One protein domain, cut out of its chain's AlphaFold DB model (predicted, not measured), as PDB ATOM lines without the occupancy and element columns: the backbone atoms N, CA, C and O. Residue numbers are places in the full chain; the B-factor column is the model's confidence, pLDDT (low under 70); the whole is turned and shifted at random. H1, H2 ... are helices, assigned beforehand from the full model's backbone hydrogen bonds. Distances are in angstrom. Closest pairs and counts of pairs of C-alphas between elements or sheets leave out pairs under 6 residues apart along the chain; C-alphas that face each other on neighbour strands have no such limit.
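What this domain is: This is residues 45 to 244 of the 487 residues of the protein "RING-type domain-containing protein" of Pseudozyma antarctica (UniProt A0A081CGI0). Three long helices, H2, H3 and H5, lie side by side with H3 in the middle, and H6 packs on one end of them and then runs away from them as an arm; residues 217 to 244, of which 217 to 242 belong to H6, stick out. The printed part, 200 residues with six named helices, H1 to H6, is all helix, loose with a radius of gyration of the C-alphas of 22.2 A, and spans 71 by 58 by 25 A.

How they stand to each other: H1, residues 45 to 59, is close to but not clearly touching H2, residues 62 to 86. H2 and H3, residues 107 to 132, form a hairpin, closest at the C-alphas of Ser 75 and Leu 120, 6.0 A. H4, residues 145 to 153, touches no helix. H5, residues 160 to 189, touches H3, closest at the C-alphas of Tyr 112 and Gly 184, 6.2 A. H6, residues 202 to 242, forms a bundle, helices touching one another, with H2 and H3. O i to N i+4 pairs are within hydrogen-bond range throughout H1, H4 and H5, and in 19 of 21 in H2, 20 of 22 in H3 and 35 of 37 in H6.

Where its parts are: H1 begins at C-alpha 45 (206.757, 186.370, 54.639); H6, 58.4 A long, ends at C-alpha 242 (205.568, 199.304, 112.954).

The domain as a whole: The printed part has no cut; residues 135 and 137 to 140 are under pLDDT 70.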
ATOM      1  N   LEU A  45     207.686 186.587  53.531       85.31
ATOM      2  CA  LEU A  45     206.757 186.370  54.639       85.31
ATOM      3  C   LEU A  45     207.489 185.919  55.912       85.31
ATOM      4  O   LEU A  45     207.279 186.501  56.973       85.31
ATOM      5  N   ARG A  46     208.404 184.942  55.811       88.31
ATOM      6  CA  ARG A  46     209.242 184.500  56.945       88.31
ATOM      7  C   ARG A  46     210.103 185.635  57.507       88.31
ATOM      8  O   ARG A  46     210.153 185.794  58.724       88.31
ATOM      9  N   ARG A  47     210.739 186.446  56.651       88.38
ATOM     10  CA  ARG A  47     211.536 187.611  57.074       88.38
ATOM     11  C   ARG A  47     210.674 188.640  57.806       88.38
ATOM     12  O   ARG A  47     211.056 189.083  58.883       88.38
ATOM     13  N   ASN A  48     209.502 188.965  57.264       85.94
ATOM     14  CA  ASN A  48     208.580 189.926  57.866       85.94
ATOM     15  C   ASN A  48     208.051 189.420  59.224       85.94
ATOM     16  O   ASN A  48     208.046 190.171  60.193       85.94
ATOM     17  N   LEU A  49     207.701 188.131  59.338       85.44
ATOM     18  CA  LEU A  49     207.303 187.511  60.610       85.44
ATOM     19  C   LEU A  49     208.433 187.532  61.652       85.44
ATOM     20  O   LEU A  49     208.185 187.871  62.808       85.44
ATOM     21  N   LEU A  50     209.675 187.227  61.258       85.94
ATOM     22  CA  LEU A  50     210.853 187.328  62.133       85.94
ATOM     23  C   LEU A  50     211.128 188.775  62.568       85.94
ATOM     24  O   LEU A  50     211.491 189.011  63.720       85.94
ATOM     25  N   GLN A  51     210.906 189.748  61.685       86.44
ATOM     26  CA  GLN A  51     211.043 191.170  61.995       86.44
ATOM     27  C   GLN A  51     209.962 191.639  62.988       86.44
ATOM     28  O   GLN A  51     210.300 192.297  63.972       86.44
ATOM     29  N   SER A  52     208.700 191.227  62.820       83.12
ATOM     30  CA  SER A  52     207.623 191.498  63.790       83.12
ATOM     31  C   SER A  52     207.847 190.801  65.139       83.12
ATOM     32  O   SER A  52     207.648 191.423  66.184       83.12
ATOM     33  N   LEU A  53     208.334 189.549  65.144       85.62
ATOM     34  CA  LEU A  53     208.785 188.853  66.360       85.62
ATOM     35  C   LEU A  53     209.870 189.670  67.082       85.62
ATOM     36  O   LEU A  53     209.760 189.921  68.280       85.62
ATOM     37  N   TRP A  54     210.899 190.115  66.357       86.44
ATOM     38  CA  TRP A  54     212.021 190.876  66.911       86.44
ATOM     39  C   TRP A  54     211.601 192.240  67.474       86.44
ATOM     40  O   TRP A  54     212.041 192.616  68.563       86.44
ATOM     41  N   ILE A  55     210.715 192.959  66.777       84.81
ATOM     42  CA  ILE A  55     210.135 194.226  67.249       84.81
ATOM     43  C   ILE A  55     209.350 193.995  68.547       84.81
ATOM     44  O   ILE A  55     209.619 194.674  69.540       84.81
ATOM     45  N   GLY A  56     208.471 192.989  68.589       82.69
ATOM     46  CA  GLY A  56     207.725 192.632  69.799       82.69
ATOM     47  C   GLY A  56     208.637 192.245  70.973       82.69
ATOM     48  O   GLY A  56     208.463 192.739  72.086       82.69
ATOM     49  N   VAL A  57     209.680 191.437  70.731       86.44
ATOM     50  CA  VAL A  57     210.681 191.083  71.758       86.44
ATOM     51  C   VAL A  57     211.437 192.322  72.252       86.44
ATOM     52  O   VAL A  57     211.766 192.401  73.435       86.44
ATOM     53  N   ARG A  58     211.700 193.309  71.386       86.69
ATOM     54  CA  ARG A  58     212.380 194.564  71.746       86.69
ATOM     55  C   ARG A  58     211.486 195.534  72.531       86.69
ATOM     56  O   ARG A  58     212.027 196.277  73.346       86.69
ATOM     57  N   GLN A  59     210.168 195.501  72.321       84.50
ATOM     58  CA  GLN A  59     209.173 196.292  73.063       84.50
ATOM     59  C   GLN A  59     208.884 195.753  74.479       84.50
ATOM     60  O   GLN A  59     208.383 196.493  75.325       84.50
ATOM     61  N   LEU A  60     209.207 194.487  74.776       83.00
ATOM     62  CA  LEU A  60     209.033 193.924  76.121       83.00
ATOM     63  C   LEU A  60     209.886 194.666  77.178       83.00
ATOM     64  O   LEU A  60     211.066 194.944  76.936       83.00
ATOM     65  N   PRO A  61     209.352 194.913  78.394       84.19
ATOM     66  CA  PRO A  61     210.097 195.576  79.461       84.19
ATOM     67  C   PRO A  61     211.326 194.753  79.869       84.19
ATOM     68  O   PRO A  61     211.251 193.522  79.957       84.19
ATOM     69  N   ARG A  62     212.446 195.442  80.148       87.00
ATOM     70  CA  ARG A  62     213.805 194.866  80.264       87.00
ATOM     71  C   ARG A  62     213.852 193.536  81.030       87.00
ATOM     72  O   ARG A  62     214.319 192.550  80.473       87.00
ATOM     73  N   GLY A  63     213.302 193.477  82.246       85.50
ATOM     74  CA  GLY A  63     213.287 192.250  83.057       85.50
ATOM     75  C   GLY A  63     212.549 191.074  82.402       85.50
ATOM     76  O   GLY A  63     213.095 189.978  82.318       85.50
ATOM     77  N   ARG A  64     211.341 191.293  81.853       83.69
ATOM     78  CA  ARG A  64     210.569 190.232  81.173       83.69
ATOM     79  C   ARG A  64     211.257 189.768  79.888       83.69
ATOM     80  O   ARG A  64     211.236 188.577  79.594       83.69
ATOM     81  N   ARG A  65     211.883 190.693  79.148       89.38
ATOM     82  CA  ARG A  65     212.687 190.376  77.961       89.38
ATOM     83  C   ARG A  65     213.891 189.500  78.322       89.38
ATOM     84  O   ARG A  65     214.122 188.506  77.644       89.38
ATOM     85  N   ILE A  66     214.622 189.843  79.385       90.06
ATOM     86  CA  ILE A  66     215.789 189.083  79.858       90.06
ATOM     87  C   ILE A  66     215.381 187.664  80.274       90.06
ATOM     88  O   ILE A  66     215.949 186.709  79.758       90.06
ATOM     89  N   VAL A  67     214.353 187.507  81.119       88.56
ATOM     90  CA  VAL A  67     213.879 186.182  81.572       88.56
ATOM     91  C   VAL A  67     213.435 185.299  80.398       88.56
ATOM     92  O   VAL A  67     213.809 184.129  80.335       88.56
ATOM     93  N   LEU A  68     212.680 185.851  79.441       89.44
ATOM     94  CA  LEU A  68     212.231 185.103  78.261       89.44
ATOM     95  C   LEU A  68     213.399 184.694  77.351       89.44
ATOM     96  O   LEU A  68     213.430 183.558  76.882       89.44
ATOM     97  N   LEU A  69     214.369 185.585  77.125       90.88
ATOM     98  CA  LEU A  69     215.551 185.265  76.322       90.88
ATOM     99  C   LEU A  69     216.435 184.217  77.004       90.88
ATOM    100  O   LEU A  69     216.801 183.251  76.348       90.88
ATOM    101  N   ILE A  70     216.713 184.341  78.309       91.38
ATOM    102  CA  ILE A  70     217.483 183.339  79.067       91.38
ATOM    103  C   ILE A  70     216.825 181.961  78.946       91.38
ATOM    104  O   ILE A  70     217.497 180.994  78.599       91.38
ATOM    105  N   ARG A  71     215.509 181.871  79.164       90.06
ATOM    106  CA  ARG A  71     214.772 180.601  79.116       90.06
ATOM    107  C   ARG A  71     214.808 179.951  77.729       90.06
ATOM    108  O   ARG A  71     215.082 178.759  77.629       90.06
ATOM    109  N   ILE A  72     214.624 180.731  76.659       92.00
ATOM    110  CA  ILE A  72     214.749 180.237  75.277       92.00
ATOM    111  C   ILE A  72     216.198 179.822  74.965       92.00
ATOM    112  O   ILE A  72     216.411 178.764  74.377       92.00
ATOM    113  N   CYS A  73     217.196 180.603  75.386       93.75
ATOM    114  CA  CYS A  73     218.611 180.282  75.187       93.75
ATOM    115  C   CYS A  73     219.041 179.007  75.928       93.75
ATOM    116  O   CYS A  73     219.778 178.215  75.350       93.75
ATOM    117  N   VAL A  74     218.560 178.767  77.154       92.56
ATOM    118  CA  VAL A  74     218.831 177.525  77.904       92.56
ATOM    119  C   VAL A  74     218.225 176.316  77.187       92.56
ATOM    120  O   VAL A  74     218.944 175.353  76.928       92.56
ATOM    121  N   SER A  75     216.952 176.382  76.782       93.06
ATOM    122  CA  SER A  75     216.303 175.291  76.037       93.06
ATOM    123  C   SER A  75     216.993 175.005  74.696       93.06
ATOM    124  O   SER A  75     217.184 173.846  74.333       93.06
ATOM    125  N   LEU A  76     217.428 176.043  73.969       94.94
ATOM    126  CA  LEU A  76     218.202 175.886  72.730       94.94
ATOM    127  C   LEU A  76     219.601 175.300  72.982       94.94
ATOM    128  O   LEU A  76     220.033 174.436  72.223       94.94
ATOM    129  N   ALA A  77     220.294 175.717  74.043       95.00
ATOM    130  CA  ALA A  77     221.603 175.173  74.404       95.00
ATOM    131  C   ALA A  77     221.518 173.684  74.784       95.00
ATOM    132  O   ALA A  77     222.356 172.900  74.346       95.00
ATOM    133  N   GLN A  78     220.477 173.277  75.521       94.94
ATOM    134  CA  GLN A  78     220.190 171.864  75.801       94.94
ATOM    135  C   GLN A  78     219.954 171.068  74.510       94.94
ATOM    136  O   GLN A  78     220.573 170.027  74.313       94.94
ATOM    137  N   ILE A  79     219.116 171.580  73.599       95.50
ATOM    138  CA  ILE A  79     218.861 170.959  72.289       95.50
ATOM    139  C   ILE A  79     220.172 170.762  71.509       95.50
ATOM    140  O   ILE A  79     220.457 169.655  71.058       95.50
ATOM    141  N   VAL A  80     220.999 171.806  71.389       96.06
ATOM    142  CA  VAL A  80     222.277 171.748  70.656       96.06
ATOM    143  C   VAL A  80     223.282 170.796  71.319       96.06
ATOM    144  O   VAL A  80     224.002 170.099  70.610       96.06
ATOM    145  N   ALA A  81     223.311 170.713  72.653       95.00
ATOM    146  CA  ALA A  81     224.201 169.809  73.384       95.00
ATOM    147  C   ALA A  81     223.786 168.328  73.289       95.00
ATOM    148  O   ALA A  81     224.649 167.452  73.269       95.00
ATOM    149  N   PHE A  82     222.485 168.027  73.223       95.31
ATOM    150  CA  PHE A  82     221.986 166.647  73.217       95.31
ATOM    151  C   PHE A  82     221.976 165.993  71.822       95.31
ATOM    152  O   PHE A  82     222.169 164.780  71.736       95.31
ATOM    153  N   ILE A  83     221.847 166.766  70.733       94.88
ATOM    154  CA  ILE A  83     221.940 166.263  69.342       94.88
ATOM    155  C   ILE A  83     223.192 165.394  69.091       94.88
ATOM    156  O   ILE A  83     223.025 164.247  68.665       94.88
ATOM    157  N   PRO A  84     224.433 165.859  69.354       95.12
ATOM    158  CA  PRO A  84     225.621 165.049  69.099       95.12
ATOM    159  C   PRO A  84     225.676 163.803  69.993       95.12
ATOM    160  O   PRO A  84     226.083 162.747  69.518       95.12
ATOM    161  N   ILE A  85     225.208 163.886  71.245       94.56
ATOM    162  CA  ILE A  85     225.207 162.758  72.194       94.56
ATOM    163  C   ILE A  85     224.273 161.637  71.721       94.56
ATOM    164  O   ILE A  85     224.654 160.469  71.765       94.56
ATOM    165  N   LEU A  86     223.089 161.981  71.204       93.44
ATOM    166  CA  LEU A  86     222.173 161.013  70.591       93.44
ATOM    167  C   LEU A  86     222.789 160.340  69.353       93.44
ATOM    168  O   LEU A  86     222.579 159.147  69.148       93.44
ATOM    169  N   SER A  87     223.585 161.075  68.565       93.12
ATOM    170  CA  SER A  87     224.234 160.561  67.346       93.12
ATOM    171  C   SER A  87     225.448 159.645  67.578       93.12
ATOM    172  O   SER A  87     225.947 159.048  66.624       93.12
ATOM    173  N   LEU A  88     225.941 159.513  68.817       93.19
ATOM    174  CA  LEU A  88     227.070 158.628  69.129       93.19
ATOM    175  C   LEU A  88     226.682 157.152  68.929       93.19
ATOM    176  O   LEU A  88     225.640 156.736  69.426       93.19
ATOM    177  N   PRO A  89     227.532 156.301  68.319       84.81
ATOM    178  CA  PRO A  89     227.189 154.896  68.064       84.81
ATOM    179  C   PRO A  89     226.947 154.074  69.344       84.81
ATOM    180  O   PRO A  89     226.221 153.084  69.297       84.81
ATOM    181  N   GLY A  90     227.510 154.498  70.482       84.12
ATOM    182  CA  GLY A  90     227.267 153.909  71.803       84.12
ATOM    183  C   GLY A  90     225.894 154.235  72.415       84.12
ATOM    184  O   GLY A  90     225.535 153.647  73.429       84.12
ATOM    185  N   SER A  91     225.099 155.137  71.819       86.88
ATOM    186  CA  SER A  91     223.748 155.474  72.306       86.88
ATOM    187  C   SER A  91     222.719 154.360  72.052       86.88
ATOM    188  O   SER A  91     221.705 154.291  72.743       86.88
ATOM    189  N   HIS A  92     223.012 153.467  71.100       87.75
ATOM    190  CA  HIS A  92     222.165 152.345  70.679       87.75
ATOM    191  C   HIS A  92     222.774 150.961  70.972       87.75
ATOM    192  O   HIS A  92     222.181 149.941  70.621       87.75
ATOM    193  N   ARG A  93     223.970 150.892  71.572       87.44
ATOM    194  CA  ARG A  93     224.700 149.631  71.779       87.44
ATOM    195  C   ARG A  93     224.555 149.124  73.206       87.44
ATOM    196  O   ARG A  93     224.941 149.784  74.169       87.44
ATOM    197  N   ILE A  94     224.033 147.906  73.322       90.69
ATOM    198  CA  ILE A  94     224.079 147.122  74.557       90.69
ATOM    199  C   ILE A  94     225.555 146.873  74.894       90.69
ATOM    200  O   ILE A  94     226.314 146.420  74.038       90.69
ATOM    201  N   SER A  95     225.967 147.189  76.121       89.81
ATOM    202  CA  SER A  95     227.363 147.075  76.569       89.81
ATOM    203  C   SER A  95     227.445 146.533  78.005       89.81
ATOM    204  O   SER A  95     226.466 146.638  78.746       89.81
ATOM    205  N   PRO A  96     228.573 145.926  78.428       91.00
ATOM    206  CA  PRO A  96     228.747 145.491  79.813       91.00
ATOM    207  C   PRO A  96     228.610 146.670  80.786       91.00
ATOM    208  O   PRO A  96     229.081 147.773  80.498       91.00
ATOM    209  N   SER A  97     227.966 146.454  81.930       91.56
ATOM    210  CA  SER A  97     227.908 147.437  83.021       91.56
ATOM    211  C   SER A  97     229.176 147.405  83.879       91.56
ATOM    212  O   SER A  97     230.059 146.570  83.690       91.56
ATOM    213  N   HIS A  98     229.266 148.322  84.844       88.31
ATOM    214  CA  HIS A  98     230.298 148.289  85.887       88.31
ATOM    215  C   HIS A  98     229.996 147.246  86.985       88.31
ATOM    216  O   HIS A  98     230.913 146.832  87.688       88.31
ATOM    217  N   GLU A  99     228.743 146.821  87.169       87.44
ATOM    218  CA  GLU A  99     228.415 145.728  88.096       87.44
ATOM    219  C   GLU A  99     228.565 144.361  87.413       87.44
ATOM    220  O   GLU A  99     228.063 144.155  86.303       87.44
ATOM    221  N   ASP A 100     229.261 143.437  88.084       83.31
ATOM    222  CA  ASP A 100     229.576 142.105  87.567       83.31
ATOM    223  C   ASP A 100     228.308 141.298  87.253       83.31
ATOM    224  O   ASP A 100     227.383 141.191  88.061       83.31
ATOM    225  N   GLY A 101     228.261 140.714  86.053       82.75
ATOM    226  CA  GLY A 101     227.123 139.920  85.581       82.75
ATOM    227  C   GLY A 101     225.892 140.723  85.137       82.75
ATOM    228  O   GLY A 101     224.909 140.112  84.716       82.75
ATOM    229  N   ARG A 102     225.922 142.063  85.183       89.06
ATOM    230  CA  ARG A 102     224.868 142.926  84.619       89.06
ATOM    231  C   ARG A 102     225.249 143.473  83.236       89.06
ATOM    232  O   ARG A 102     226.357 143.280  82.730       89.06
ATOM    233  N   VAL A 103     224.277 144.108  82.580       91.38
ATOM    234  CA  VAL A 103     224.388 144.620  81.208       91.38
ATOM    235  C   VAL A 103     223.687 145.977  81.113       91.38
ATOM    236  O   VAL A 103     222.513 146.100  81.461       91.38
ATOM    237  N   CYS A 104     224.381 146.992  80.600       91.50
ATOM    238  CA  CYS A 104     223.798 148.294  80.293       91.50
ATOM    239  C   CYS A 104     222.971 148.215  78.998       91.50
ATOM    240  O   CYS A 104     223.503 147.949  77.915       91.50
ATOM    241  N   ASN A 105     221.670 148.499  79.104       92.94
ATOM    242  CA  ASN A 105     220.779 148.695  77.963       92.94
ATOM    243  C   ASN A 105     220.390 150.188  77.849       92.94
ATOM    244  O   ASN A 105     219.618 150.673  78.681       92.94
ATOM    245  N   PRO A 106     220.895 150.931  76.845       92.88
ATOM    246  CA  PRO A 106     220.678 152.375  76.742       92.88
ATOM    247  C   PRO A 106     219.293 152.779  76.214       92.88
ATOM    248  O   PRO A 106     218.944 153.958  76.291       92.88
ATOM    249  N   ASP A 107     218.483 151.840  75.709       93.25
ATOM    250  CA  ASP A 107     217.225 152.116  74.997       93.25
ATOM    251  C   ASP A 107     216.279 153.068  75.748       93.25
ATOM    252  O   ASP A 107     215.692 153.974  75.153       93.25
ATOM    253  N   SER A 108     216.121 152.875  77.060       93.94
ATOM    254  CA  SER A 108     215.230 153.690  77.897       93.94
ATOM    255  C   SER A 108     215.759 155.114  78.091       93.94
ATOM    256  O   SER A 108     214.982 156.066  78.037       93.94
ATOM    257  N   LEU A 109     217.078 155.272  78.256       94.56
ATOM    258  CA  LEU A 109     217.744 156.576  78.358       94.56
ATOM    259  C   LEU A 109     217.676 157.336  77.026       94.56
ATOM    260  O   LEU A 109     217.380 158.530  77.020       94.56
ATOM    261  N   PHE A 110     217.875 156.640  75.901       95.19
ATOM    262  CA  PHE A 110     217.756 157.215  74.561       95.19
ATOM    263  C   PHE A 110     216.334 157.728  74.310       95.19
ATOM    264  O   PHE A 110     216.135 158.898  73.976       95.19
ATOM    265  N   LYS A 111     215.325 156.877  74.541       95.25
ATOM    266  CA  LYS A 111     213.904 157.225  74.368       95.25
ATOM    267  C   LYS A 111     213.497 158.382  75.284       95.25
ATOM    268  O   LYS A 111     212.812 159.295  74.828       95.25
ATOM    269  N   TYR A 112     213.966 158.394  76.536       96.12
ATOM    270  CA  TYR A 112     213.761 159.516  77.452       96.12
ATOM    271  C   TYR A 112     214.353 160.825  76.913       96.12
ATOM    272  O   TYR A 112     213.639 161.827  76.837       96.12
ATOM    273  N   LEU A 113     215.626 160.825  76.507       95.75
ATOM    274  CA  LEU A 113     216.311 162.036  76.056       95.75
ATOM    275  C   LEU A 113     215.697 162.591  74.760       95.75
ATOM    276  O   LEU A 113     215.508 163.800  74.649       95.75
ATOM    277  N   VAL A 114     215.290 161.725  73.825       96.31
ATOM    278  CA  VAL A 114     214.546 162.125  72.616       96.31
ATOM    279  C   VAL A 114     213.194 162.754  72.969       96.31
ATOM    280  O   VAL A 114     212.868 163.825  72.457       96.31
ATOM    281  N   VAL A 115     212.415 162.152  73.873       96.44
ATOM    282  CA  VAL A 115     211.126 162.719  74.315       96.44
ATOM    283  C   VAL A 115     211.321 164.059  75.038       96.44
ATOM    284  O   VAL A 115     210.567 165.002  74.790       96.44
ATOM    285  N   HIS A 116     212.363 164.188  75.866       95.75
ATOM    286  CA  HIS A 116     212.742 165.452  76.503       95.75
ATOM    287  C   HIS A 116     213.101 166.522  75.456       95.75
ATOM    288  O   HIS A 116     212.602 167.646  75.528       95.75
ATOM    289  N   MET A 117     213.912 166.174  74.451       95.81
ATOM    290  CA  MET A 117     214.288 167.066  73.351       95.81
ATOM    291  C   MET A 117     213.085 167.553  72.535       95.81
ATOM    292  O   MET A 117     212.967 168.752  72.279       95.81
ATOM    293  N   VAL A 118     212.169 166.653  72.161       96.44
ATOM    294  CA  VAL A 118     210.933 167.016  71.445       96.44
ATOM    295  C   VAL A 118     210.072 167.948  72.302       96.44
ATOM    296  O   VAL A 118     209.564 168.949  71.799       96.44
ATOM    297  N   ARG A 119     209.965 167.685  73.609       95.50
ATOM    298  CA  ARG A 119     209.264 168.562  74.557       95.50
ATOM    299  C   ARG A 119     209.886 169.967  74.624       95.50
ATOM    300  O   ARG A 119     209.140 170.940  74.554       95.50
ATOM    301  N   LEU A 120     211.217 170.102  74.664       95.31
ATOM    302  CA  LEU A 120     211.885 171.415  74.609       95.31
ATOM    303  C   LEU A 120     211.608 172.144  73.283       95.31
ATOM    304  O   LEU A 120     211.313 173.340  73.282       95.31
ATOM    305  N   ALA A 121     211.657 171.426  72.157       95.31
ATOM    306  CA  ALA A 121     211.400 171.988  70.831       95.31
ATOM    307  C   ALA A 121     209.946 172.470  70.646       95.31
ATOM    308  O   ALA A 121     209.713 173.434  69.917       95.31
ATOM    309  N   LEU A 122     208.977 171.838  71.320       95.38
ATOM    310  CA  LEU A 122     207.569 172.256  71.335       95.38
ATOM    311  C   LEU A 122     207.293 173.413  72.312       95.38
ATOM    312  O   LEU A 122     206.469 174.275  72.003       95.38
ATOM    313  N   ASP A 123     207.989 173.470  73.451       93.75
ATOM    314  CA  ASP A 123     207.843 174.562  74.425       93.75
ATOM    315  C   ASP A 123     208.342 175.907  73.865       93.75
ATOM    316  O   ASP A 123     207.650 176.914  74.002       93.75
ATOM    317  N   ILE A 124     209.496 175.946  73.181       94.12
ATOM    318  CA  ILE A 124     210.116 177.191  72.667       94.12
ATOM    319  C   ILE A 124     209.148 178.102  71.871       94.12
ATOM    320  O   ILE A 124     209.004 179.271  72.247       94.12
ATOM    321  N   PRO A 125     208.465 177.646  70.796       93.06
ATOM    322  CA  PRO A 125     207.560 178.509  70.030       93.06
ATOM    323  C   PRO A 125     206.311 178.912  70.827       93.06
ATOM    324  O   PRO A 125     205.792 180.016  70.645       93.06
ATOM    325  N   VAL A 126     205.840 178.047  71.730       93.25
ATOM    326  CA  VAL A 126     204.666 178.292  72.579       93.25
ATOM    327  C   VAL A 126     204.973 179.346  73.648       93.25
ATOM    328  O   VAL A 126     204.180 180.269  73.846       93.25
ATOM    329  N   GLU A 127     206.138 179.270  74.293       90.19
ATOM    330  CA  GLU A 127     206.598 180.266  75.262       90.19
ATOM    331  C   GLU A 127     206.944 181.606  74.606       90.19
ATOM    332  O   GLU A 127     206.587 182.649  75.155       90.19
ATOM    333  N   LEU A 128     207.552 181.604  73.413       91.38
ATOM    334  CA  LEU A 128     207.806 182.828  72.647       91.38
ATOM    335  C   LEU A 128     206.494 183.542  72.283       91.38
ATOM    336  O   LEU A 128     206.344 184.735  72.558       91.38
ATOM    337  N   TYR A 129     205.514 182.812  71.740       90.81
ATOM    338  CA  TYR A 129     204.206 183.365  71.382       90.81
ATOM    339  C   TYR A 129     203.462 183.926  72.610       90.81
ATOM    340  O   TYR A 129     203.030 185.079  72.622       90.81
ATOM    341  N   LEU A 130     203.362 183.148  73.694       88.75
ATOM    342  CA  LEU A 130     202.681 183.566  74.930       88.75
ATOM    343  C   LEU A 130     203.470 184.614  75.735       88.75
ATOM    344  O   LEU A 130     202.907 185.310  76.588       88.75
ATOM    345  N   GLY A 131     204.765 184.747  75.464       86.25
ATOM    346  CA  GLY A 131     205.599 185.859  75.891       86.25
ATOM    347  C   GLY A 131     205.196 187.171  75.223       86.25
ATOM    348  O   GLY A 131     205.104 188.196  75.897       86.25
ATOM    349  N   LEU A 132     204.895 187.134  73.927       86.25
ATOM    350  CA  LEU A 132     204.524 188.306  73.133       86.25
ATOM    351  C   LEU A 132     203.041 188.700  73.255       86.25
ATOM    352  O   LEU A 132     202.728 189.878  73.114       86.25
ATOM    353  N   SER A 133     202.150 187.760  73.594       85.12
ATOM    354  CA  SER A 133     200.733 188.045  73.891       85.12
ATOM    355  C   SER A 133     200.567 189.157  74.952       85.12
ATOM    356  O   SER A 133     201.095 189.025  76.070       85.12
ATOM    357  N   PRO A 134     199.794 190.230  74.669       72.62
ATOM    358  CA  PRO A 134     199.564 191.313  75.626       72.62
ATOM    359  C   PRO A 134     198.675 190.865  76.797       72.62
ATOM    360  O   PRO A 134     198.943 191.203  77.957       72.62
ATOM    361  N   HIS A 135     197.652 190.045  76.532       69.25
ATOM    362  CA  HIS A 135     196.635 189.650  77.514       69.25
ATOM    363  C   HIS A 135     197.165 188.752  78.637       69.25
ATOM    364  O   HIS A 135     196.606 188.741  79.735       69.25
ATOM    365  N   ARG A 136     198.261 188.008  78.416       71.06
ATOM    366  CA  ARG A 136     198.831 187.136  79.461       71.06
ATOM    367  C   ARG A 136     199.451 187.933  80.621       71.06
ATOM    368  O   ARG A 136     199.543 187.394  81.732       71.06
ATOM    369  N   THR A 137     199.828 189.197  80.390       69.88
ATOM    370  CA  THR A 137     200.449 190.094  81.383       69.88
ATOM    371  C   THR A 137     199.505 190.466  82.538       69.88
ATOM    372  O   THR A 137     198.287 190.530  82.383       69.88
ATOM    373  N   ARG A 138     200.064 190.768  83.723       65.69
ATOM    374  CA  ARG A 138     199.287 191.222  84.899       65.69
ATOM    375  C   ARG A 138     198.550 192.545  84.640       65.69
ATOM    376  O   ARG A 138     197.503 192.775  85.238       65.69
ATOM    377  N   GLN A 139     199.098 193.382  83.760       67.62
ATOM    378  CA  GLN A 139     198.524 194.659  83.339       67.62
ATOM    379  C   GLN A 139     197.422 194.450  82.290       67.62
ATOM    380  O   GLN A 139     196.324 194.955  82.477       67.62
ATOM    381  N   GLY A 140     197.643 193.608  81.274       69.56
ATOM    382  CA  GLY A 140     196.642 193.266  80.254       69.56
ATOM    383  C   GLY A 140     195.382 192.589  80.807       69.56
ATOM    384  O   GLY A 140     194.291 192.853  80.319       69.56
ATOM    385  N   ARG A 141     195.489 191.796  81.887       71.44
ATOM    386  CA  ARG A 141     194.314 191.258  82.616       71.44
ATOM    387  C   ARG A 141     193.577 192.282  83.490       71.44
ATOM    388  O   ARG A 141     192.533 191.953  84.045       71.44
ATOM    389  N   ARG A 142     194.145 193.474  83.679       73.56
ATOM    390  CA  ARG A 142     193.594 194.583  84.480       73.56
ATOM    391  C   ARG A 142     193.289 195.826  83.636       73.56
ATOM    392  O   ARG A 142     192.861 196.832  84.189       73.56
ATOM    393  N   ALA A 143     193.530 195.768  82.327       78.94
ATOM    394  CA  ALA A 143     193.239 196.848  81.399       78.94
ATOM    395  C   ALA A 143     191.721 197.040  81.266       78.94
ATOM    396  O   ALA A 143     190.971 196.062  81.206       78.94
ATOM    397  N   GLY A 144     191.280 198.298  81.194       84.12
ATOM    398  CA  GLY A 144     189.912 198.629  80.796       84.12
ATOM    399  C   GLY A 144     189.626 198.216  79.343       84.12
ATOM    400  O   GLY A 144     190.567 197.933  78.595       84.12
ATOM    401  N   PRO A 145     188.350 198.190  78.917       85.00
ATOM    402  CA  PRO A 145     187.964 197.740  77.575       85.00
ATOM    403  C   PRO A 145     188.648 198.542  76.455       85.00
ATOM    404  O   PRO A 145     189.106 197.957  75.480       85.00
ATOM    405  N   GLU A 146     188.803 199.854  76.633       86.12
ATOM    406  CA  GLU A 146     189.503 200.748  75.702       86.12
ATOM    407  C   GLU A 146     191.006 200.434  75.601       86.12
ATOM    408  O   GLU A 146     191.511 200.116  74.526       86.12
ATOM    409  N   ALA A 147     191.722 200.427  76.732       83.31
ATOM    410  CA  ALA A 147     193.145 200.080  76.781       83.31
ATOM    411  C   ALA A 147     193.423 198.663  76.245       83.31
ATOM    412  O   ALA A 147     194.496 198.388  75.705       83.31
ATOM    413  N   ARG A 148     192.441 197.761  76.363       82.25
ATOM    414  CA  ARG A 148     192.474 196.437  75.749       82.25
ATOM    415  C   ARG A 148     192.311 196.505  74.223       82.25
ATOM    416  O   ARG A 148     193.094 195.862  73.534       82.25
ATOM    417  N   ALA A 149     191.367 197.288  73.699       84.06
ATOM    418  CA  ALA A 149     191.191 197.482  72.257       84.06
ATOM    419  C   ALA A 149     192.432 198.113  71.596       84.06
ATOM    420  O   ALA A 149     192.865 197.652  70.542       84.06
ATOM    421  N   ILE A 150     193.069 199.093  72.250       84.69
ATOM    422  CA  ILE A 150     194.348 199.676  71.802       84.69
ATOM    423  C   ILE A 150     195.437 198.592  71.740       84.69
ATOM    424  O   ILE A 150     196.086 198.424  70.711       84.69
ATOM    425  N   ALA A 151     195.583 197.785  72.798       81.56
ATOM    426  CA  ALA A 151     196.547 196.683  72.833       81.56
ATOM    427  C   ALA A 151     196.244 195.545  71.832       81.56
ATOM    428  O   ALA A 151     197.143 194.772  71.506       81.56
ATOM    429  N   GLU A 152     195.003 195.423  71.348       81.88
ATOM    430  CA  GLU A 152     194.616 194.476  70.296       81.88
ATOM    431  C   GLU A 152     194.819 195.026  68.880       81.88
ATOM    432  O   GLU A 152     195.088 194.223  67.981       81.88
ATOM    433  N   ARG A 153     194.724 196.351  68.691       83.50
ATOM    434  CA  ARG A 153     195.063 197.064  67.448       83.50
ATOM    435  C   ARG A 153     196.575 197.090  67.222       83.50
ATOM    436  O   ARG A 153     197.038 196.739  66.143       83.50
ATOM    437  N   ASP A 154     197.333 197.433  68.260       81.31
ATOM    438  CA  ASP A 154     198.782 197.665  68.187       81.31
ATOM    439  C   ASP A 154     199.605 196.379  68.429       81.31
ATOM    440  O   ASP A 154     200.810 196.429  68.693       81.31
ATOM    441  N   ARG A 155     198.969 195.198  68.364       80.19
ATOM    442  CA  ARG A 155     199.633 193.910  68.618       80.19
ATOM    443  C   ARG A 155     200.563 193.518  67.458       80.19
ATOM    444  O   ARG A 155     200.144 193.570  66.303       80.19
ATOM    445  N   PRO A 156     201.787 193.025  67.725       76.19
ATOM    446  CA  PRO A 156     202.728 192.680  66.658       76.19
ATOM    447  C   PRO A 156     202.323 191.421  65.875       76.19
ATOM    448  O   PRO A 156     202.667 191.300  64.701       76.19
ATOM    449  N   LEU A 157     201.649 190.461  66.523       79.88
ATOM    450  CA  LEU A 157     201.295 189.140  65.984       79.88
ATOM    451  C   LEU A 157     200.050 188.568  66.692       79.88
ATOM    452  O   LEU A 157     199.725 188.967  67.810       79.88
ATOM    453  N   GLY A 158     199.407 187.569  66.075       84.38
ATOM    454  CA  GLY A 158     198.408 186.708  66.728       84.38
ATOM    455  C   GLY A 158     196.953 187.196  66.685       84.38
ATOM    456  O   GLY A 158     196.592 188.104  65.931       84.38
ATOM    457  N   SER A 159     196.097 186.565  67.492       86.69
ATOM    458  CA  SER A 159     194.690 186.942  67.727       86.69
ATOM    459  C   SER A 159     194.186 186.367  69.058       86.69
ATOM    460  O   SER A 159     194.726 185.363  69.518       86.69
ATOM    461  N   GLU A 160     193.135 186.938  69.667       83.50
ATOM    462  CA  GLU A 160     192.605 186.445  70.959       83.50
ATOM    463  C   GLU A 160     192.228 184.951  70.902       83.50
ATOM    464  O   GLU A 160     192.553 184.179  71.806       83.50
ATOM    465  N   TYR A 161     191.601 184.505  69.807       86.94
ATOM    466  CA  TYR A 161     191.273 183.091  69.609       86.94
ATOM    467  C   TYR A 161     192.525 182.196  69.619       86.94
ATOM    468  O   TYR A 161     192.521 181.108  70.206       86.94
ATOM    469  N   LEU A 162     193.614 182.660  68.998       89.56
ATOM    470  CA  LEU A 162     194.875 181.926  68.939       89.56
ATOM    471  C   LEU A 162     195.617 181.977  70.288       89.56
ATOM    472  O   LEU A 162     196.146 180.951  70.706       89.56
ATOM    473  N   ASP A 163     195.536 183.082  71.034       88.75
ATOM    474  CA  ASP A 163     195.999 183.189  72.428       88.75
ATOM    475  C   ASP A 163     195.305 182.172  73.345       88.75
ATOM    476  O   ASP A 163     195.968 181.488  74.129       88.75
ATOM    477  N   VAL A 164     193.984 182.010  73.219       88.75
ATOM    478  CA  VAL A 164     193.223 180.998  73.973       88.75
ATOM    479  C   VAL A 164     193.627 179.578  73.558       88.75
ATOM    480  O   VAL A 164     193.767 178.703  74.418       88.75
ATOM    481  N   LYS A 165     193.851 179.322  72.261       92.69
ATOM    482  CA  LYS A 165     194.256 177.997  71.757       92.69
ATOM    483  C   LYS A 165     195.684 177.628  72.177       92.69
ATOM    484  O   LYS A 165     195.889 176.548  72.726       92.69
ATOM    485  N   VAL A 166     196.655 178.523  71.996       92.62
ATOM    486  CA  VAL A 166     198.054 178.314  72.412       92.62
ATOM    487  C   VAL A 166     198.178 178.316  73.939       92.62
ATOM    488  O   VAL A 166     198.966 177.552  74.489       92.62
ATOM    489  N   GLY A 167     197.331 179.064  74.653       91.31
ATOM    490  CA  GLY A 167     197.199 178.973  76.108       91.31
ATOM    491  C   GLY A 167     196.835 177.563  76.589       91.31
ATOM    492  O   GLY A 167     197.474 177.061  77.513       91.31
ATOM    493  N   LYS A 168     195.882 176.895  75.920       94.00
ATOM    494  CA  LYS A 168     195.525 175.488  76.190       94.00
ATOM    495  C   LYS A 168     196.661 174.519  75.838       94.00
ATOM    496  O   LYS A 168     196.940 173.606  76.613       94.00
ATOM    497  N   ILE A 169     197.352 174.736  74.716       94.69
ATOM    498  CA  ILE A 169     198.524 173.932  74.323       94.69
ATOM    499  C   ILE A 169     199.635 174.050  75.380       94.69
ATOM    500  O   ILE A 169     200.147 173.033  75.829       94.69
ATOM    501  N   SER A 170     199.928 175.259  75.869       93.31
ATOM    502  CA  SER A 170     200.884 175.499  76.963       93.31
ATOM    503  C   SER A 170     200.523 174.755  78.252       93.31
ATOM    504  O   SER A 170     201.413 174.210  78.900       93.31
ATOM    505  N   THR A 171     199.239 174.667  78.622       94.12
ATOM    506  CA  THR A 171     198.836 173.860  79.788       94.12
ATOM    507  C   THR A 171     198.995 172.355  79.556       94.12
ATOM    508  O   THR A 171     199.404 171.652  80.475       94.12
ATOM    509  N   LEU A 172     198.748 171.857  78.339       95.69
ATOM    510  CA  LEU A 172     198.956 170.443  77.999       95.69
ATOM    511  C   LEU A 172     200.448 170.075  77.965       95.69
ATOM    512  O   LEU A 172     200.828 169.052  78.529       95.69
ATOM    513  N   LEU A 173     201.299 170.926  77.383       94.44
ATOM    514  CA  LEU A 173     202.757 170.756  77.396       94.44
ATOM    515  C   LEU A 173     203.329 170.824  78.819       94.44
ATOM    516  O   LEU A 173     204.222 170.049  79.152       94.44
ATOM    517  N   GLY A 174     202.775 171.671  79.694       93.75
ATOM    518  CA  GLY A 174     203.129 171.700  81.117       93.75
ATOM    519  C   GLY A 174     202.811 170.387  81.845       93.75
ATOM    520  O   GLY A 174     203.653 169.872  82.577       93.75
ATOM    521  N   ILE A 175     201.634 169.800  81.594       95.44
ATOM    522  CA  ILE A 175     201.249 168.487  82.146       95.44
ATOM    523  C   ILE A 175     202.148 167.376  81.581       95.44
ATOM    524  O   ILE A 175     202.666 166.562  82.343       95.44
ATOM    525  N   ALA A 176     202.399 167.369  80.269       95.25
ATOM    526  CA  ALA A 176     203.305 166.410  79.638       95.25
ATOM    527  C   ALA A 176     204.734 166.519  80.201       95.25
ATOM    528  O   ALA A 176     205.354 165.503  80.500       95.25
ATOM    529  N   SER A 177     205.229 167.737  80.431       93.75
ATOM    530  CA  SER A 177     206.541 167.992  81.044       93.75
ATOM    531  C   SER A 177     206.646 167.427  82.463       93.75
ATOM    532  O   SER A 177     207.686 166.879  82.820       93.75
ATOM    533  N   LEU A 178     205.571 167.511  83.255       94.88
ATOM    534  CA  LEU A 178     205.508 166.925  84.596       94.88
ATOM    535  C   LEU A 178     205.563 165.387  84.547       94.88
ATOM    536  O   LEU A 178     206.304 164.775  85.313       94.88
ATOM    537  N   VAL A 179     204.840 164.760  83.612       96.31
ATOM    538  CA  VAL A 179     204.896 163.302  83.396       96.31
ATOM    539  C   VAL A 179     206.291 162.870  82.929       96.31
ATOM    540  O   VAL A 179     206.857 161.933  83.488       96.31
ATOM    541  N   ILE A 180     206.884 163.582  81.965       95.69
ATOM    542  CA  ILE A 180     208.244 163.323  81.459       95.69
ATOM    543  C   ILE A 180     209.288 163.469  82.573       95.69
ATOM    544  O   ILE A 180     210.242 162.697  82.609       95.69
ATOM    545  N   PHE A 181     209.113 164.404  83.510       96.19
ATOM    546  CA  PHE A 181     209.987 164.543  84.676       96.19
ATOM    547  C   PHE A 181     209.926 163.315  85.601       96.19
ATOM    548  O   PHE A 181     210.969 162.729  85.889       96.19
ATOM    549  N   PHE A 182     208.731 162.864  86.005       96.69
ATOM    550  CA  PHE A 182     208.594 161.678  86.862       96.69
ATOM    551  C   PHE A 182     209.069 160.384  86.178       96.69
ATOM    552  O   PHE A 182     209.799 159.602  86.787       96.69
ATOM    553  N   VAL A 183     208.706 160.178  84.908       96.75
ATOM    554  CA  VAL A 183     209.148 159.018  84.112       96.75
ATOM    555  C   VAL A 183     210.660 159.052  83.884       96.75
ATOM    556  O   VAL A 183     211.325 158.031  84.032       96.75
ATOM    557  N   GLY A 184     211.226 160.225  83.592       96.56
ATOM    558  CA  GLY A 184     212.669 160.420  83.458       96.56
ATOM    559  C   GLY A 184     213.431 160.094  84.733       96.56
ATOM    560  O   GLY A 184     214.439 159.394  84.681       96.56
ATOM    561  N   ASN A 185     212.916 160.537  85.882       96.31
ATOM    562  CA  ASN A 185     213.500 160.217  87.176       96.31
ATOM    563  C   ASN A 185     213.512 158.698  87.420       96.31
ATOM    564  O   ASN A 185     214.554 158.147  87.761       96.31
ATOM    565  N   ALA A 186     212.396 158.007  87.163       96.75
ATOM    566  CA  ALA A 186     212.331 156.549  87.266       96.75
ATOM    567  C   ALA A 186     213.340 155.847  86.332       96.75
ATOM    568  O   ALA A 186     214.065 154.966  86.785       96.75
ATOM    569  N   ILE A 187     213.440 156.275  85.067       96.12
ATOM    570  CA  ILE A 187     214.371 155.708  84.075       96.12
ATOM    571  C   ILE A 187     215.837 155.911  84.480       96.12
ATOM    572  O   ILE A 187     216.627 154.972  84.385       96.12
ATOM    573  N   VAL A 188     216.226 157.109  84.927       95.75
ATOM    574  CA  VAL A 188     217.620 157.402  85.305       95.75
ATOM    575  C   VAL A 188     218.014 156.644  86.577       95.75
ATOM    576  O   VAL A 188     219.089 156.047  86.611       95.75
ATOM    577  N   TYR A 189     217.136 156.567  87.583       95.00
ATOM    578  CA  TYR A 189     217.397 155.757  88.781       95.00
ATOM    579  C   TYR A 189     217.387 154.242  88.513       95.00
ATOM    580  O   TYR A 189     218.085 153.516  89.213       95.00
ATOM    581  N   SER A 190     216.673 153.751  87.492       94.06
ATOM    582  CA  SER A 190     216.689 152.331  87.102       94.06
ATOM    583  C   SER A 190     217.778 151.963  86.079       94.06
ATOM    584  O   SER A 190     217.746 150.858  85.543       94.06
ATOM    585  N   SER A 191     218.696 152.876  85.739       92.88
ATOM    586  CA  SER A 191     219.751 152.656  84.726       92.88
ATOM    587  C   SER A 191     221.149 153.099  85.182       92.88
ATOM    588  O   SER A 191     222.032 153.377  84.367       92.88
ATOM    589  N   THR A 192     221.382 153.095  86.498       92.94
ATOM    590  CA  THR A 192     222.682 153.361  87.147       92.94
ATOM    591  C   THR A 192     223.828 152.493  86.613       92.94
ATOM    592  O   THR A 192     224.973 152.949  86.588       92.94
ATOM    593  N   GLU A 193     223.516 151.301  86.101       90.88
ATOM    594  CA  GLU A 193     224.411 150.385  85.370       90.88
ATOM    595  C   GLU A 193     225.236 151.060  84.263       90.88
ATOM    596  O   GLU A 193     226.383 150.689  84.007       90.88
ATOM    597  N   CYS A 194     224.650 152.064  83.603       91.69
ATOM    598  CA  CYS A 194     225.233 152.785  82.473       91.69
ATOM    599  C   CYS A 194     226.062 154.019  82.891       91.69
ATOM    600  O   CYS A 194     226.534 154.764  82.033       91.69
ATOM    601  N   SER A 195     226.228 154.280  84.193       93.94
ATOM    602  CA  SER A 195     226.838 155.521  84.706       93.94
ATOM    603  C   SER A 195     228.367 155.598  84.582       93.94
ATOM    604  O   SER A 195     228.938 156.692  84.654       93.94
ATOM    605  N   ARG A 196     229.043 154.456  84.403       93.56
ATOM    606  CA  ARG A 196     230.510 154.324  84.370       93.56
ATOM    607  C   ARG A 196     230.962 153.356  83.273       93.56
ATOM    608  O   ARG A 196     230.202 152.497  82.839       93.56
ATOM    609  N   LYS A 197     232.234 153.466  82.872       90.62
ATOM    610  CA  LYS A 197     232.918 152.429  82.077       90.62
ATOM    611  C   LYS A 197     232.857 151.088  82.840       90.62
ATOM    612  O   LYS A 197     232.931 151.136  84.068       90.62
ATOM    613  N   PRO A 198     232.745 149.926  82.167       88.38
ATOM    614  CA  PRO A 198     232.980 149.679  80.738       88.38
ATOM    615  C   PRO A 198     231.842 150.039  79.764       88.38
ATOM    616  O   PRO A 198     232.061 149.922  78.562       88.38
ATOM    617  N   ALA A 199     230.678 150.511  80.223       89.00
ATOM    618  CA  ALA A 199     229.568 150.852  79.329       89.00
ATOM    619  C   ALA A 199     229.940 151.941  78.296       89.00
ATOM    620  O   ALA A 199     230.588 152.939  78.628       89.00
ATOM    621  N   GLU A 200     229.476 151.797  77.049       88.75
ATOM    622  CA  GLU A 200     229.670 152.815  75.996       88.75
ATOM    623  C   GLU A 200     228.707 154.006  76.161       88.75
ATOM    624  O   GLU A 200     229.015 155.130  75.765       88.75
ATOM    625  N   ALA A 201     227.553 153.779  76.796       91.31
ATOM    626  CA  ALA A 201     226.462 154.745  76.934       91.31
ATOM    627  C   ALA A 201     226.643 155.785  78.065       91.31
ATOM    628  O   ALA A 201     225.722 156.548  78.356       91.31
ATOM    629  N   VAL A 202     227.826 155.867  78.686       93.56
ATOM    630  CA  VAL A 202     228.143 156.839  79.753       93.56
ATOM    631  C   VAL A 202     227.726 158.287  79.421       93.56
ATOM    632  O   VAL A 202     227.012 158.877  80.236       93.56
ATOM    633  N   PRO A 203     228.074 158.897  78.264       93.50
ATOM    634  CA  PRO A 203     227.651 160.271  77.972       93.50
ATOM    635  C   PRO A 203     226.123 160.419  77.866       93.50
ATOM    636  O   PRO A 203     225.591 161.473  78.213       93.50
ATOM    637  N   LEU A 204     225.406 159.364  77.461       93.69
ATOM    638  CA  LEU A 204     223.944 159.355  77.412       93.69
ATOM    639  C   LEU A 204     223.355 159.412  78.832       93.69
ATOM    640  O   LEU A 204     222.534 160.288  79.102       93.69
ATOM    641  N   PHE A 205     223.836 158.570  79.757       95.12
ATOM    642  CA  PHE A 205     223.423 158.596  81.170       95.12
ATOM    643  C   PHE A 205     223.645 159.978  81.804       95.12
ATOM    644  O   PHE A 205     222.715 160.564  82.363       95.12
ATOM    645  N   TRP A 206     224.849 160.546  81.665       95.69
ATOM    646  CA  TRP A 206     225.164 161.852  82.253       95.69
ATOM    647  C   TRP A 206     224.378 163.004  81.608       95.69
ATOM    648  O   TRP A 206     224.005 163.941  82.312       95.69
ATOM    649  N   SER A 207     224.037 162.925  80.315       95.00
ATOM    650  CA  SER A 207     223.164 163.916  79.664       95.00
ATOM    651  C   SER A 207     221.707 163.847  80.146       95.00
ATOM    652  O   SER A 207     221.093 164.884  80.406       95.00
ATOM    653  N   ALA A 208     221.172 162.639  80.362       95.50
ATOM    654  CA  ALA A 208     219.841 162.444  80.928       95.50
ATOM    655  C   ALA A 208     219.778 162.947  82.380       95.50
ATOM    656  O   ALA A 208     218.868 163.705  82.720       95.50
ATOM    657  N   LEU A 209     220.786 162.627  83.203       96.25
ATOM    658  CA  LEU A 209     220.919 163.155  84.563       96.25
ATOM    659  C   LEU A 209     221.028 164.690  84.572       96.25
ATOM    660  O   LEU A 209     220.325 165.346  85.337       96.25
ATOM    661  N   ALA A 210     221.833 165.286  83.685       95.75
ATOM    662  CA  ALA A 210     221.948 166.740  83.560       95.75
ATOM    663  C   ALA A 210     220.617 167.414  83.172       95.75
ATOM    664  O   ALA A 210     220.284 168.475  83.703       95.75
ATOM    665  N   SER A 211     219.818 166.789  82.297       94.38
ATOM    666  CA  SER A 211     218.485 167.293  81.941       94.38
ATOM    667  C   SER A 211     217.515 167.294  83.134       94.38
ATOM    668  O   SER A 211     216.770 168.261  83.310       94.38
ATOM    669  N   LEU A 212     217.578 166.278  84.008       95.56
ATOM    670  CA  LEU A 212     216.819 166.242  85.262       95.56
ATOM    671  C   LEU A 212     217.315 167.310  86.241       95.56
ATOM    672  O   LEU A 212     216.493 168.034  86.800       95.56
ATOM    673  N   VAL A 213     218.632 167.460  86.417       95.81
ATOM    674  CA  VAL A 213     219.232 168.466  87.314       95.81
ATOM    675  C   VAL A 213     218.781 169.884  86.953       95.81
ATOM    676  O   VAL A 213     218.409 170.641  87.845       95.81
ATOM    677  N   VAL A 214     218.709 170.239  85.665       93.19
ATOM    678  CA  VAL A 214     218.180 171.551  85.242       93.19
ATOM    679  C   VAL A 214     216.697 171.718  85.607       93.19
ATOM    680  O   VAL A 214     216.297 172.791  86.059       93.19
ATOM    681  N   VAL A 215     215.872 170.670  85.484       92.94
ATOM    682  CA  VAL A 215     214.464 170.724  85.923       92.94
ATOM    683  C   VAL A 215     214.359 170.855  87.448       92.94
ATOM    684  O   VAL A 215     213.561 171.660  87.926       92.94
ATOM    685  N   TYR A 216     215.198 170.152  88.216       95.12
ATOM    686  CA  TYR A 216     215.279 170.316  89.671       95.12
ATOM    687  C   TYR A 216     215.685 171.740  90.076       95.12
ATOM    688  O   TYR A 216     215.070 172.295  90.984       95.12
ATOM    689  N   ILE A 217     216.641 172.369  89.383       94.31
ATOM    690  CA  ILE A 217     217.033 173.768  89.633       94.31
ATOM    691  C   ILE A 217     215.840 174.715  89.433       94.31
ATOM    692  O   ILE A 217     215.570 175.526  90.316       94.31
ATOM    693  N   PHE A 218     215.069 174.574  88.348       90.62
ATOM    694  CA  PHE A 218     213.854 175.379  88.139       90.62
ATOM    695  C   PHE A 218     212.766 175.123  89.200       90.62
ATOM    696  O   PHE A 218     212.061 176.052  89.595       90.62
ATOM    697  N   ILE A 219     212.614 173.886  89.687       92.44
ATOM    698  CA  ILE A 219     211.676 173.568  90.778       92.44
ATOM    699  C   ILE A 219     212.126 174.239  92.086       92.44
ATOM    700  O   ILE A 219     211.301 174.837  92.776       92.44
ATOM    701  N   VAL A 220     213.424 174.191  92.405       94.88
ATOM    702  CA  VAL A 220     214.002 174.836  93.595       94.88
ATOM    703  C   VAL A 220     213.909 176.361  93.507       94.88
ATOM    704  O   VAL A 220     213.521 176.984  94.490       94.88
ATOM    705  N   GLU A 221     214.165 176.970  92.345       92.62
ATOM    706  CA  GLU A 221     213.970 178.410  92.112       92.62
ATOM    707  C   GLU A 221     212.532 178.835  92.455       92.62
ATOM    708  O   GLU A 221     212.315 179.750  93.251       92.62
ATOM    709  N   ILE A 222     211.537 178.126  91.912       91.44
ATOM    710  CA  ILE A 222     210.116 178.408  92.154       91.44
ATOM    711  C   ILE A 222     209.750 178.184  93.630       91.44
ATOM    712  O   ILE A 222     209.013 178.990  94.200       91.44
ATOM    713  N   ALA A 223     210.274 177.133  94.267       93.69
ATOM    714  CA  ALA A 223     210.036 176.846  95.682       93.69
ATOM    715  C   ALA A 223     210.643 177.916  96.607       93.69
ATOM    716  O   ALA A 223     209.975 178.366  97.537       93.69
ATOM    717  N   VAL A 224     211.866 178.382  96.325       93.44
ATOM    718  CA  VAL A 224     212.526 179.470  97.064       93.44
ATOM    719  C   VAL A 224     211.771 180.786  96.881       93.44
ATOM    720  O   VAL A 224     211.501 181.468  97.866       93.44
ATOM    721  N   LEU A 225     211.351 181.127  95.657       90.50
ATOM    722  CA  LEU A 225     210.532 182.319  95.408       90.50
ATOM    723  C   LEU A 225     209.178 182.250  96.134       90.50
ATOM    724  O   LEU A 225     208.749 183.244  96.720       90.50
ATOM    725  N   ALA A 226     208.520 181.088  96.149       92.69
ATOM    726  CA  ALA A 226     207.277 180.885  96.889       92.69
ATOM    727  C   ALA A 226     207.484 181.011  98.409       92.69
ATOM    728  O   ALA A 226     206.721 181.716  99.066       92.69
ATOM    729  N   PHE A 227     208.538 180.399  98.957       92.81
ATOM    730  CA  PHE A 227     208.902 180.501 100.372       92.81
ATOM    731  C   PHE A 227     209.211 181.947 100.781       92.81
ATOM    732  O   PHE A 227     208.678 182.425 101.784       92.81
ATOM    733  N   LEU A 228     209.999 182.673  99.981       90.38
ATOM    734  CA  LEU A 228     210.296 184.088 100.208       90.38
ATOM    735  C   LEU A 228     209.025 184.943 100.172       90.38
ATOM    736  O   LEU A 228     208.854 185.792 101.038       90.38
ATOM    737  N   ILE A 229     208.096 184.703  99.241       90.81
ATOM    738  CA  ILE A 229     206.812 185.421  99.216       90.81
ATOM    739  C   ILE A 229     205.977 185.103 100.466       90.81
ATOM    740  O   ILE A 229     205.462 186.025 101.094       90.81
ATOM    741  N   VAL A 230     205.857 183.831 100.856       92.56
ATOM    742  CA  VAL A 230     205.034 183.409 102.006       92.56
ATOM    743  C   VAL A 230     205.613 183.883 103.343       92.56
ATOM    744  O   VAL A 230     204.843 184.273 104.215       92.56
ATOM    745  N   CYS A 231     206.938 183.900 103.507       90.38
ATOM    746  CA  CYS A 231     207.579 184.279 104.771       90.38
ATOM    747  C   CYS A 231     207.904 185.777 104.860       90.38
ATOM    748  O   CYS A 231     207.713 186.380 105.916       90.38
ATOM    749  N   ALA A 232     208.361 186.413 103.774       88.44
ATOM    750  CA  ALA A 232     208.736 187.826 103.807       88.44
ATOM    751  C   ALA A 232     207.535 188.774 103.678       88.44
ATOM    752  O   ALA A 232     207.600 189.876 104.214       88.44
ATOM    753  N   LEU A 233     206.429 188.387 103.023       86.50
ATOM    754  CA  LEU A 233     205.261 189.272 102.900       86.50
ATOM    755  C   LEU A 233     204.595 189.580 104.262       86.50
ATOM    756  O   LEU A 233     204.340 190.758 104.513       86.50
ATOM    757  N   PRO A 234     204.364 188.611 105.176       87.62
ATOM    758  CA  PRO A 234     203.881 188.910 106.526       87.62
ATOM    759  C   PRO A 234     204.855 189.781 107.324       87.62
ATOM    760  O   PRO A 234     204.426 190.755 107.939       87.62
ATOM    761  N   LEU A 235     206.162 189.488 107.268       87.19
ATOM    762  CA  LEU A 235     207.192 190.282 107.947       87.19
ATOM    763  C   LEU A 235     207.221 191.728 107.431       87.19
ATOM    764  O   LEU A 235     207.234 192.663 108.226       87.19
ATOM    765  N   LEU A 236     207.144 191.926 106.114       83.69
ATOM    766  CA  LEU A 236     207.095 193.246 105.482       83.69
ATOM    767  C   LEU A 236     205.828 194.018 105.879       83.69
ATOM    768  O   LEU A 236     205.914 195.211 106.158       83.69
ATOM    769  N   ILE A 237     204.670 193.354 105.984       82.94
ATOM    770  CA  ILE A 237     203.425 193.972 106.475       82.94
ATOM    771  C   ILE A 237     203.545 194.372 107.956       82.94
ATOM    772  O   ILE A 237     203.099 195.457 108.330       82.94
ATOM    773  N   VAL A 238     204.164 193.541 108.801       86.31
ATOM    774  CA  VAL A 238     204.424 193.871 110.215       86.31
ATOM    775  C   VAL A 238     205.379 195.063 110.331       86.31
ATOM    776  O   VAL A 238     205.086 196.002 111.069       86.31
ATOM    777  N   ILE A 239     206.459 195.091 109.546       87.44
ATOM    778  CA  ILE A 239     207.416 196.208 109.503       87.44
ATOM    779  C   ILE A 239     206.740 197.494 108.997       87.44
ATOM    780  O   ILE A 239     206.888 198.542 109.618       87.44
ATOM    781  N   MET A 240     205.928 197.439 107.934       81.62
ATOM    782  CA  MET A 240     205.178 198.606 107.441       81.62
ATOM    783  C   MET A 240     204.166 199.155 108.459       81.62
ATOM    784  O   MET A 240     203.926 200.362 108.481       81.62
ATOM    785  N   ARG A 241     203.583 198.293 109.304       80.75
ATOM    786  CA  ARG A 241     202.727 198.714 110.426       80.75
ATOM    787  C   ARG A 241     203.543 199.358 111.547       80.75
ATOM    788  O   ARG A 241     203.169 200.432 112.000       80.75
ATOM    789  N   ALA A 242     204.667 198.756 111.937       83.81
ATOM    790  CA  ALA A 242     205.568 199.304 112.954       83.81
ATOM    791  C   ALA A 242     206.170 200.666 112.552       83.81
ATOM    792  O   ALA A 242     206.367 201.526 113.403       83.81
ATOM    793  N   LEU A 243     206.402 200.889 111.254       87.75
ATOM    794  CA  LEU A 243     206.874 202.161 110.691       87.75
ATOM    795  C   LEU A 243     205.751 203.183 110.411       87.75
ATOM    796  O   LEU A 243     206.006 204.204 109.777       87.75
ATOM    797  N   GLY A 244     204.498 202.920 110.805       76.38
ATOM    798  CA  GLY A 244     203.369 203.857 110.653       76.38
ATOM    799  C   GLY A 244     202.908 204.137 109.209       76.38
ATOM    800  O   GLY A 244     201.930 204.851 108.995       76.38
TER     801      GLY A 244